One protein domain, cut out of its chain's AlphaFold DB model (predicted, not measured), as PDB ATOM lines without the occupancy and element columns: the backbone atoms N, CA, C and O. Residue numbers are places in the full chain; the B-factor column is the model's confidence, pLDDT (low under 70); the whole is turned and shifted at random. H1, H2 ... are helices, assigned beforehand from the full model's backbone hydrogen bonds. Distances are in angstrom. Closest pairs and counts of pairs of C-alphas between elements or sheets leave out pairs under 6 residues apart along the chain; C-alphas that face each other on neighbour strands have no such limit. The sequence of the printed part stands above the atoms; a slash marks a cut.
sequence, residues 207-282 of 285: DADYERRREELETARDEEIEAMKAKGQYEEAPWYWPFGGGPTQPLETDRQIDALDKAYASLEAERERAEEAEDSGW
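Overview. This is residues 207 to 282 of the 285 residues of the protein "DUF2846 domain-containing protein" of Marinobacter sp. R17 (UniProt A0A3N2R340). The model is a long, thin helical hairpin: H1 and H2 run side by side in opposite ways, and the looped link between them, residues 231 to 251, extends at one end, where residues 238 to 243 stick out. At the other end residues 269 to 282 stick out, of which 269 to 279 belong to H2. The printed part has 76 residues with two named helices, H1 then H2, and no named strand; the class is all helix. It is extended, a rod of 62 by 26 by 17 A, with a radius of gyration of the C-alphas of 18.7 A.

Arrangement. H1, residues 207 to 230, and H2, residues 252 to 279, form a helical hairpin. They touch, H2 with residues 253 to 264 alone; the closest C-alphas, of Arg 221 and Thr 253, are 5.3 A apart. Their lines stand at a shallow tilt of 17 degrees, opposite ways. In the link, residues 234 to 235 pair with 246 to 247, antiparallel. Every O i to N i+4 pair is within hydrogen-bond range in H1, and 23 of 24 in H2.

Along the chain. H1 begins at C-alpha 207 (38.121, -43.998, -54.992) and is 34.8 A long. H2 is 41.1 A long and ends at C-alpha 279 (45.064, -59.700, -70.072).

Size, cuts and confidence. The C-alphas farthest apart, of Trp 239 and Trp 282, are 62.2 A apart. The printed part has no cut, and the link from H1 to H2 is long. Residues 244 and 280 to 282 have pLDDT under 70.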
ATOM      1  N   ASP A 207      37.121 -45.064 -54.907       94.62
ATOM      2  CA  ASP A 207      38.121 -43.998 -54.992       94.62
ATOM      3  C   ASP A 207      37.591 -42.712 -54.333       94.62
ATOM      4  O   ASP A 207      38.248 -42.139 -53.462       94.62
ATOM      5  N   ALA A 208      36.353 -42.317 -54.651       92.75
ATOM      6  CA  ALA A 208      35.698 -41.159 -54.041       92.75
ATOM      7  C   ALA A 208      35.497 -41.324 -52.520       92.75
ATOM      8  O   ALA A 208      35.675 -40.375 -51.751       92.75
ATOM      9  N   ASP A 209      35.150 -42.528 -52.056       94.75
ATOM     10  CA  ASP A 209      35.020 -42.840 -50.631       94.75
ATOM     11  C   ASP A 209      36.358 -42.721 -49.899       94.75
ATOM     12  O   ASP A 209      36.405 -42.183 -48.788       94.75
ATOM     13  N   TYR A 210      37.438 -43.206 -50.518       95.12
ATOM     14  CA  TYR A 210      38.791 -43.074 -49.993       95.12
ATOM     15  C   TYR A 210      39.204 -41.604 -49.885       95.12
ATOM     16  O   TYR A 210      39.617 -41.178 -48.805       95.12
ATOM     17  N   GLU A 211      39.039 -40.818 -50.953       93.69
ATOM     18  CA  GLU A 211      39.379 -39.391 -50.967       93.69
ATOM     19  C   GLU A 211      38.607 -38.622 -49.890       93.69
ATOM     20  O   GLU A 211      39.219 -37.979 -49.031       93.69
ATOM     21  N   ARG A 212      37.278 -38.779 -49.845       92.38
ATOM     22  CA  ARG A 212      36.425 -38.140 -48.832       92.38
ATOM     23  C   ARG A 212      36.849 -38.527 -47.419       92.38
ATOM     24  O   ARG A 212      36.998 -37.669 -46.549       92.38
ATOM     25  N   ARG A 213      37.070 -39.822 -47.168       94.69
ATOM     26  CA  ARG A 213      37.455 -40.298 -45.835       94.69
ATOM     27  C   ARG A 213      38.834 -39.789 -45.427       94.69
ATOM     28  O   ARG A 213      39.058 -39.509 -44.248       94.69
ATOM     29  N   ARG A 214      39.754 -39.664 -46.381       95.62
ATOM     30  CA  ARG A 214      41.097 -39.130 -46.165       95.62
ATOM     31  C   ARG A 214      41.046 -37.651 -45.789       95.62
ATOM     32  O   ARG A 214      41.649 -37.281 -44.787       95.62
ATOM     33  N   GLU A 215      40.260 -36.841 -46.494       93.81
ATOM     34  CA  GLU A 215      40.052 -35.420 -46.170       93.81
ATOM     35  C   GLU A 215      39.405 -35.210 -44.789       93.81
ATOM     36  O   GLU A 215      39.841 -34.356 -44.005       93.81
ATOM     37  N   GLU A 216      38.396 -36.019 -44.444       94.44
ATOM     38  CA  GLU A 216      37.780 -36.013 -43.111       94.44
ATOM     39  C   GLU A 216      38.806 -36.311 -42.011       94.44
ATOM     40  O   GLU A 216      38.826 -35.646 -40.971       94.44
ATOM     41  N   LEU A 217      39.664 -37.313 -42.228       96.50
ATOM     42  CA  LEU A 217      40.700 -37.698 -41.275       96.50
ATOM     43  C   LEU A 217      41.817 -36.658 -41.173       96.50
ATOM     44  O   LEU A 217      42.317 -36.434 -40.073       96.50
ATOM     45  N   GLU A 218      42.197 -36.006 -42.273       95.00
ATOM     46  CA  GLU A 218      43.156 -34.895 -42.268       95.00
ATOM     47  C   GLU A 218      42.610 -33.703 -41.468       95.00
ATOM     48  O   GLU A 218      43.311 -33.156 -40.614       95.00
ATOM     49  N   THR A 219      41.329 -33.372 -41.640       95.75
ATOM     50  CA  THR A 219      40.659 -32.327 -40.849       95.75
ATOM     51  C   THR A 219      40.601 -32.704 -39.366       95.75
ATOM     52  O   THR A 219      41.003 -31.922 -38.501       95.75
ATOM     53  N   ALA A 220      40.175 -33.931 -39.050       95.19
ATOM     54  CA  ALA A 220      40.115 -34.429 -37.675       95.19
ATOM     55  C   ALA A 220      41.504 -34.487 -37.016       95.19
ATOM     56  O   ALA A 220      41.641 -34.259 -35.813       95.19
ATOM     57  N   ARG A 221      42.547 -34.774 -37.798       94.94
ATOM     58  CA  ARG A 221      43.940 -34.780 -37.347       94.94
ATOM     59  C   ARG A 221      44.396 -33.390 -36.925       94.94
ATOM     60  O   ARG A 221      45.039 -33.257 -35.882       94.94
ATOM     61  N   ASP A 222      44.064 -32.363 -37.699       94.31
ATOM     62  CA  ASP A 222      44.385 -30.981 -37.345       94.31
ATOM     63  C   ASP A 222      43.659 -30.556 -36.059       94.31
ATOM     64  O   ASP A 222      44.271 -29.964 -35.163       94.31
ATOM     65  N   GLU A 223      42.392 -30.944 -35.898       95.25
ATOM     66  CA  GLU A 223      41.636 -30.730 -34.658       95.25
ATOM     67  C   GLU A 223      42.248 -31.472 -33.455       95.25
ATOM     68  O   GLU A 223      42.349 -30.907 -32.359       95.25
ATOM     69  N   GLU A 224      42.706 -32.717 -33.641       94.50
ATOM     70  CA  GLU A 224      43.394 -33.495 -32.605       94.50
ATOM     71  C   GLU A 224      44.699 -32.805 -32.175       94.50
ATOM     72  O   GLU A 224      44.972 -32.673 -30.976       94.50
ATOM     73  N   ILE A 225      45.478 -32.291 -33.133       92.50
ATOM     74  CA  ILE A 225      46.713 -31.540 -32.871       92.50
ATOM     75  C   ILE A 225      46.423 -30.267 -32.072       92.50
ATOM     76  O   ILE A 225      47.108 -30.001 -31.078       92.50
ATOM     77  N   GLU A 226      45.414 -29.485 -32.455       93.00
ATOM     78  CA  GLU A 226      45.025 -28.280 -31.713       93.00
ATOM     79  C   GLU A 226      44.551 -28.619 -30.291       93.00
ATOM     80  O   GLU A 226      44.936 -27.957 -29.318       93.00
ATOM     81  N   ALA A 227      43.808 -29.717 -30.123       92.69
ATOM     82  CA  ALA A 227      43.420 -30.211 -28.807       92.69
ATOM     83  C   ALA A 227      44.631 -30.650 -27.962       92.69
ATOM     84  O   ALA A 227      44.649 -30.421 -26.747       92.69
ATOM     85  N   MET A 228      45.659 -31.253 -28.569       91.88
ATOM     86  CA  MET A 228      46.907 -31.603 -27.880       91.88
ATOM     87  C   MET A 228      47.709 -30.367 -27.475       91.88
ATOM     88  O   MET A 228      48.201 -30.312 -26.343       91.88
ATOM     89  N   LYS A 229      47.798 -29.349 -28.342       91.69
ATOM     90  CA  LYS A 229      48.422 -28.057 -28.009       91.69
ATOM     91  C   LYS A 229      47.741 -27.416 -26.805       91.69
ATOM     92  O   LYS A 229      48.418 -27.043 -25.848       91.69
ATOM     93  N   ALA A 230      46.408 -27.384 -26.787       92.44
ATOM     94  CA  ALA A 230      45.634 -26.847 -25.666       92.44
ATOM     95  C   ALA A 230      45.878 -27.599 -24.341       92.44
ATOM     96  O   ALA A 230      45.818 -27.004 -23.265       92.44
ATOM     97  N   LYS A 231      46.187 -28.899 -24.407       92.81
ATOM     98  CA  LYS A 231      46.514 -29.744 -23.245       92.81
ATOM     99  C   LYS A 231      47.991 -29.683 -22.831       92.81
ATOM    100  O   LYS A 231      48.364 -30.346 -21.865       92.81
ATOM    101  N   GLY A 232      48.838 -28.933 -23.545       89.56
ATOM    102  CA  GLY A 232      50.289 -28.914 -23.327       89.56
ATOM    103  C   GLY A 232      50.980 -30.230 -23.706       89.56
ATOM    104  O   GLY A 232      52.065 -30.522 -23.215       89.56
ATOM    105  N   GLN A 233      50.338 -31.039 -24.550       90.25
ATOM    106  CA  GLN A 233      50.818 -32.341 -25.025       90.25
ATOM    107  C   GLN A 233      51.479 -32.240 -26.409       90.25
ATOM    108  O   GLN A 233      51.585 -33.235 -27.126       90.25
ATOM    109  N   TYR A 234      51.928 -31.046 -26.786       90.19
ATOM    110  CA  TYR A 234      52.572 -30.756 -28.059       90.19
ATOM    111  C   TYR A 234      53.894 -30.031 -27.800       90.19
ATOM    112  O   TYR A 234      53.914 -29.001 -27.125       90.19
ATOM    113  N   GLU A 235      54.994 -30.567 -28.320       88.62
ATOM    114  CA  GLU A 235      56.311 -29.938 -28.231       88.62
ATOM    115  C   GLU A 235      56.469 -28.913 -29.353       88.62
ATOM    116  O   GLU A 235      56.396 -29.242 -30.539       88.62
ATOM    117  N   GLU A 236      56.681 -27.650 -28.985       86.75
ATOM    118  CA  GLU A 236      56.959 -26.597 -29.958       86.75
ATOM    119  C   GLU A 236      58.338 -26.785 -30.594       86.75
ATOM    120  O   GLU A 236      59.318 -27.142 -29.935       86.75
ATOM    121  N   ALA A 237      58.424 -26.498 -31.893       87.88
ATOM    122  CA  ALA A 237      59.679 -26.590 -32.613       87.88
ATOM    123  C   ALA A 237      60.681 -25.544 -32.078       87.88
ATOM    124  O   ALA A 237      60.348 -24.355 -31.997       87.88
ATOM    125  N   PRO A 238      61.922 -25.932 -31.740       86.31
ATOM    126  CA  PRO A 238      62.924 -24.972 -31.301       86.31
ATOM    127  C   PRO A 238      63.289 -23.995 -32.428       86.31
ATOM    128  O   PRO A 238      63.324 -24.355 -33.602       86.31
ATOM    129  N   TRP A 239      63.638 -22.753 -32.075       84.19
ATOM    130  CA  TRP A 239      63.886 -21.663 -33.039       84.19
ATOM    131  C   TRP A 239      64.964 -21.967 -34.097       84.19
ATOM    132  O   TRP A 239      64.932 -21.413 -35.192       84.19
ATOM    133  N   TYR A 240      65.931 -22.830 -33.773       87.19
ATOM    134  CA  TYR A 240      67.011 -23.240 -34.677       87.19
ATOM    135  C   TYR A 240      66.629 -24.434 -35.569       87.19
ATOM    136  O   TYR A 240      67.390 -24.793 -36.466       87.19
ATOM    137  N   TRP A 241      65.474 -25.062 -35.323       85.31
ATOM    138  CA  TRP A 241      64.967 -26.206 -36.073       85.31
ATOM    139  C   TRP A 241      63.427 -26.173 -36.148       85.31
ATOM    140  O   TRP A 241      62.751 -26.914 -35.429       85.31
ATOM    141  N   PRO A 242      62.856 -25.339 -37.041       77.19
ATOM    142  CA  PRO A 242      61.409 -25.102 -37.127       77.19
ATOM    143  C   PRO A 242      60.589 -26.329 -37.565       77.19
ATOM    144  O   PRO A 242      59.366 -26.263 -37.598       77.19
ATOM    145  N   PHE A 243      61.247 -27.446 -37.886       79.38
ATOM    146  CA  PHE A 243      60.624 -28.696 -38.322       79.38
ATOM    147  C   PHE A 243      60.601 -29.794 -37.243       79.38
ATOM    148  O   PHE A 243      60.152 -30.894 -37.534       79.38
ATOM    149  N   GLY A 244      61.128 -29.560 -36.032       68.44
ATOM    150  CA  GLY A 244      61.230 -30.603 -34.990       68.44
ATOM    151  C   GLY A 244      60.419 -30.325 -33.740       68.44
ATOM    152  O   GLY A 244      60.936 -30.489 -32.642       68.44
ATOM    153  N   GLY A 245      59.177 -29.895 -33.931       80.81
ATOM    154  CA  GLY A 245      58.119 -29.984 -32.928       80.81
ATOM    155  C   GLY A 245      57.091 -31.031 -33.356       80.81
ATOM    156  O   GLY A 245      57.069 -31.434 -34.520       80.81
ATOM    157  N   GLY A 246      56.242 -31.471 -32.434       87.25
ATOM    158  CA  GLY A 246      55.240 -32.488 -32.728       87.25
ATOM    159  C   GLY A 246      54.441 -32.933 -31.507       87.25
ATOM    160  O   GLY A 246      54.723 -32.516 -30.380       87.25
ATOM    161  N   PRO A 247      53.422 -33.778 -31.716       87.81
ATOM    162  CA  PRO A 247      52.638 -34.330 -30.625       87.81
ATOM    163  C   PRO A 247      53.505 -35.248 -29.748       87.81
ATOM    164  O   PRO A 247      54.320 -36.028 -30.237       87.81
ATOM    165  N   THR A 248      53.324 -35.160 -28.429       86.12
ATOM    166  CA  THR A 248      54.062 -35.987 -27.447       86.12
ATOM    167  C   THR A 248      53.576 -37.438 -27.399       86.12
ATOM    168  O   THR A 248      54.236 -38.301 -26.817       86.12
ATOM    169  N   GLN A 249      52.414 -37.714 -27.993       88.38
ATOM    170  CA  GLN A 249      51.813 -39.038 -28.116       88.38
ATOM    171  C   GLN A 249      51.402 -39.277 -29.574       88.38
ATOM    172  O   GLN A 249      51.102 -38.310 -30.273       88.38
ATOM    173  N   PRO A 250      51.376 -40.537 -30.044       90.06
ATOM    174  CA  PRO A 250      50.846 -40.853 -31.366       90.06
ATOM    175  C   PRO A 250      49.398 -40.376 -31.491       90.06
ATOM    176  O   PRO A 250      48.610 -40.618 -30.573       90.06
ATOM    177  N   LEU A 251      49.066 -39.740 -32.614       92.06
ATOM    178  CA  LEU A 251      47.696 -39.340 -32.917       92.06
ATOM    179  C   LEU A 251      46.868 -40.582 -33.242       92.06
ATOM    180  O   LEU A 251      47.351 -41.508 -33.905       92.06
ATOM    181  N   GLU A 252      45.624 -40.613 -32.782       94.31
ATOM    182  CA  GLU A 252      44.715 -41.688 -33.172       94.31
ATOM    183  C   GLU A 252      44.330 -41.545 -34.649       94.31
ATOM    184  O   GLU A 252      44.261 -42.542 -35.368       94.31
ATOM    185  N   THR A 253      44.193 -40.311 -35.138       94.06
ATOM    186  CA  THR A 253      43.934 -40.038 -36.557       94.06
ATOM    187  C   THR A 253      45.065 -40.521 -37.465       94.06
ATOM    188  O   THR A 253      44.779 -41.062 -38.526       94.06
ATOM    189  N   ASP A 254      46.336 -40.435 -37.046       95.25
ATOM    190  CA  ASP A 254      47.467 -40.965 -37.831       95.25
ATOM    191  C   ASP A 254      47.341 -42.482 -38.044       95.25
ATOM    192  O   ASP A 254      47.648 -42.996 -39.119       95.25
ATOM    193  N   ARG A 255      46.860 -43.216 -37.030       96.06
ATOM    194  CA  ARG A 255      46.617 -44.662 -37.153       96.06
ATOM    195  C   ARG A 255      45.452 -44.964 -38.084       96.06
ATOM    196  O   ARG A 255      45.501 -45.957 -38.802       96.06
ATOM    197  N   GLN A 256      44.410 -44.140 -38.045       97.31
ATOM    198  CA  GLN A 256      43.248 -44.292 -38.916       97.31
ATOM    199  C   GLN A 256      43.607 -44.013 -40.377       97.31
ATOM    200  O   GLN A 256      43.181 -44.772 -41.241       97.31
ATOM    201  N   ILE A 257      44.435 -42.995 -40.640       96.50
ATOM    202  CA  ILE A 257      44.958 -42.695 -41.980       96.50
ATOM    203  C   ILE A 257      45.815 -43.860 -42.485       96.50
ATOM    204  O   ILE A 257      45.548 -44.384 -43.555       96.50
ATOM    205  N   ASP A 258      46.772 -44.356 -41.691       97.19
ATOM    206  CA  ASP A 258      47.607 -45.504 -42.088       97.19
ATOM    207  C   ASP A 258      46.779 -46.778 -42.346       97.19
ATOM    208  O   ASP A 258      47.087 -47.556 -43.247       97.19
ATOM    209  N   ALA A 259      45.708 -47.003 -41.579       97.62
ATOM    210  CA  ALA A 259      44.787 -48.110 -41.820       97.62
ATOM    211  C   ALA A 259      43.982 -47.929 -43.118       97.62
ATOM    212  O   ALA A 259      43.821 -48.900 -43.860       97.62
ATOM    213  N   LEU A 260      43.506 -46.711 -43.393       97.12
ATOM    214  CA  LEU A 260      42.790 -46.362 -44.620       97.12
ATOM    215  C   LEU A 260      43.689 -46.540 -45.850       97.12
ATOM    216  O   LEU A 260      43.314 -47.263 -46.769       97.12
ATOM    217  N   ASP A 261      44.894 -45.970 -45.826       97.38
ATOM    218  CA  ASP A 261      45.872 -46.054 -46.917       97.38
ATOM    219  C   ASP A 261      46.240 -47.516 -47.221       97.38
ATOM    220  O   ASP A 261      46.351 -47.915 -48.377       97.38
ATOM    221  N   LYS A 262      46.389 -48.356 -46.187       97.75
ATOM    222  CA  LYS A 262      46.646 -49.796 -46.361       97.75
ATOM    223  C   LYS A 262      45.465 -50.543 -46.966       97.75
ATOM    224  O   LYS A 262      45.686 -51.437 -47.780       97.75
ATOM    225  N   ALA A 263      44.242 -50.224 -46.543       96.56
ATOM    226  CA  ALA A 263      43.042 -50.836 -47.101       96.56
ATOM    227  C   ALA A 263      42.903 -50.473 -48.586       96.56
ATOM    228  O   ALA A 263      42.741 -51.363 -49.419       96.56
ATOM    229  N   TYR A 264      43.082 -49.198 -48.922       95.81
ATOM    230  CA  TYR A 264      43.035 -48.722 -50.300       95.81
ATOM    231  C   TYR A 264      44.148 -49.336 -51.165       95.81
ATOM    232  O   TYR A 264      43.867 -49.899 -52.217       95.81
ATOM    233  N   ALA A 265      45.390 -49.396 -50.668       96.75
ATOM    234  CA  ALA A 265      46.486 -50.067 -51.375       96.75
ATOM    235  C   ALA A 265      46.236 -51.573 -51.596       96.75
ATOM    236  O   ALA A 265      46.686 -52.144 -52.588       96.75
ATOM    237  N   SER A 266      45.538 -52.247 -50.672       96.31
ATOM    238  CA  SER A 266      45.166 -53.656 -50.860       96.31
ATOM    239  C   SER A 266      44.120 -53.840 -51.957       96.31
ATOM    240  O   SER A 266      44.187 -54.822 -52.695       96.31
ATOM    241  N   LEU A 267      43.215 -52.871 -52.086       93.88
ATOM    242  CA  LEU A 267      42.172 -52.829 -53.095       93.88
ATOM    243  C   LEU A 267      42.759 -52.530 -54.483       93.88
ATOM    244  O   LEU A 267      42.471 -53.257 -55.430       93.88
ATOM    245  N   GLU A 268      43.676 -51.565 -54.598       94.50
ATOM    246  CA  GLU A 268      44.439 -51.324 -55.835       94.50
ATOM    247  C   GLU A 268      45.199 -52.586 -56.276       94.50
ATOM    248  O   GLU A 268      45.107 -53.002 -57.428       94.50
ATOM    249  N   ALA A 269      45.869 -53.274 -55.346       94.69
ATOM    250  CA  ALA A 269      46.569 -54.525 -55.642       94.69
ATOM    251  C   ALA A 269      45.628 -55.698 -55.999       94.69
ATOM    252  O   ALA A 269      46.070 -56.707 -56.556       94.69
ATOM    253  N   GLU A 270      44.348 -55.643 -55.627       92.38
ATOM    254  CA  GLU A 270      43.324 -56.585 -56.094       92.38
ATOM    255  C   GLU A 270      42.892 -56.275 -57.525       92.38
ATOM    256  O   GLU A 270      42.849 -57.203 -58.337       92.38
ATOM    257  N   ARG A 271      42.677 -54.993 -57.844       91.69
ATOM    258  CA  ARG A 271      42.357 -54.521 -59.199       91.69
ATOM    259  C   ARG A 271      43.473 -54.850 -60.190       91.69
ATOM    260  O   ARG A 271      43.212 -55.520 -61.181       91.69
ATOM    261  N   GLU A 272      44.725 -54.519 -59.867       91.56
ATOM    262  CA  GLU A 272      45.887 -54.837 -60.716       91.56
ATOM    263  C   GLU A 272      45.975 -56.343 -61.014       91.56
ATOM    264  O   GLU A 272      46.200 -56.759 -62.150       91.56
ATOM    265  N   ARG A 273      45.736 -57.195 -60.006       91.25
ATOM    266  CA  ARG A 273      45.725 -58.656 -60.193       91.25
ATOM    267  C   ARG A 273      44.568 -59.135 -61.071       91.25
ATOM    268  O   ARG A 273      44.728 -60.147 -61.756       91.25
ATOM    269  N   ALA A 274      43.412 -58.479 -61.009       87.69
ATOM    270  CA  ALA A 274      42.267 -58.797 -61.853       87.69
ATOM    271  C   ALA A 274      42.538 -58.407 -63.315       87.69
ATOM    272  O   ALA A 274      42.376 -59.249 -64.197       87.69
ATOM    273  N   GLU A 275      43.055 -57.199 -63.557       87.69
ATOM    274  CA  GLU A 275      43.454 -56.725 -64.890       87.69
ATOM    275  C   GLU A 275      44.519 -57.637 -65.523       87.69
ATOM    276  O   GLU A 275      44.367 -58.087 -66.660       87.69
ATOM    277  N   GLU A 276      45.565 -58.005 -64.771       87.56
ATOM    278  CA  GLU A 276      46.592 -58.947 -65.240       87.56
ATOM    279  C   GLU A 276      46.004 -60.322 -65.603       87.56
ATOM    280  O   GLU A 276      46.448 -60.972 -66.558       87.56
ATOM    281  N   ALA A 277      45.008 -60.793 -64.846       84.44
ATOM    282  CA  ALA A 277      44.341 -62.060 -65.116       84.44
ATOM    283  C   ALA A 277      43.508 -61.998 -66.406       84.44
ATOM    284  O   ALA A 277      43.569 -62.944 -67.200       84.44
ATOM    285  N   GLU A 278      42.794 -60.897 -66.645       80.38
ATOM    286  CA  GLU A 278      42.039 -60.663 -67.880       80.38
ATOM    287  C   GLU A 278      42.962 -60.576 -69.106       80.38
ATOM    288  O   GLU A 278      42.731 -61.272 -70.102       80.38
ATOM    289  N   ASP A 279      44.069 -59.838 -69.001       72.75
ATOM    290  CA  ASP A 279      45.064 -59.700 -70.072       72.75
ATOM    291  C   ASP A 279      45.789 -61.022 -70.378       72.75
ATOM    292  O   ASP A 279      46.061 -61.357 -71.538       72.75
ATOM    293  N   SER A 280      46.058 -61.840 -69.355       64.06
ATOM    294  CA  SER A 280      46.661 -63.171 -69.525       64.06
ATOM    295  C   SER A 280      45.725 -64.203 -70.180       64.06
ATOM    296  O   SER A 280      46.179 -65.270 -70.613       64.06
ATOM    297  N   GLY A 281      44.427 -63.889 -70.283       57.66
ATOM    298  CA  GLY A 281      43.398 -64.709 -70.923       57.66
ATOM    299  C   GLY A 281      43.400 -64.661 -72.457       57.66
ATOM    300  O   GLY A 281      42.752 -65.500 -73.093       57.66
ATOM    301  N   TRP A 282      44.143 -63.739 -73.082       45.97
ATOM    302  CA  TRP A 282      44.252 -63.641 -74.542       45.97
ATOM    303  C   TRP A 282      45.222 -64.688 -75.115       45.97
ATOM    304  O   TRP A 282      46.397 -64.424 -75.370       45.97
TER     305      TRP A 282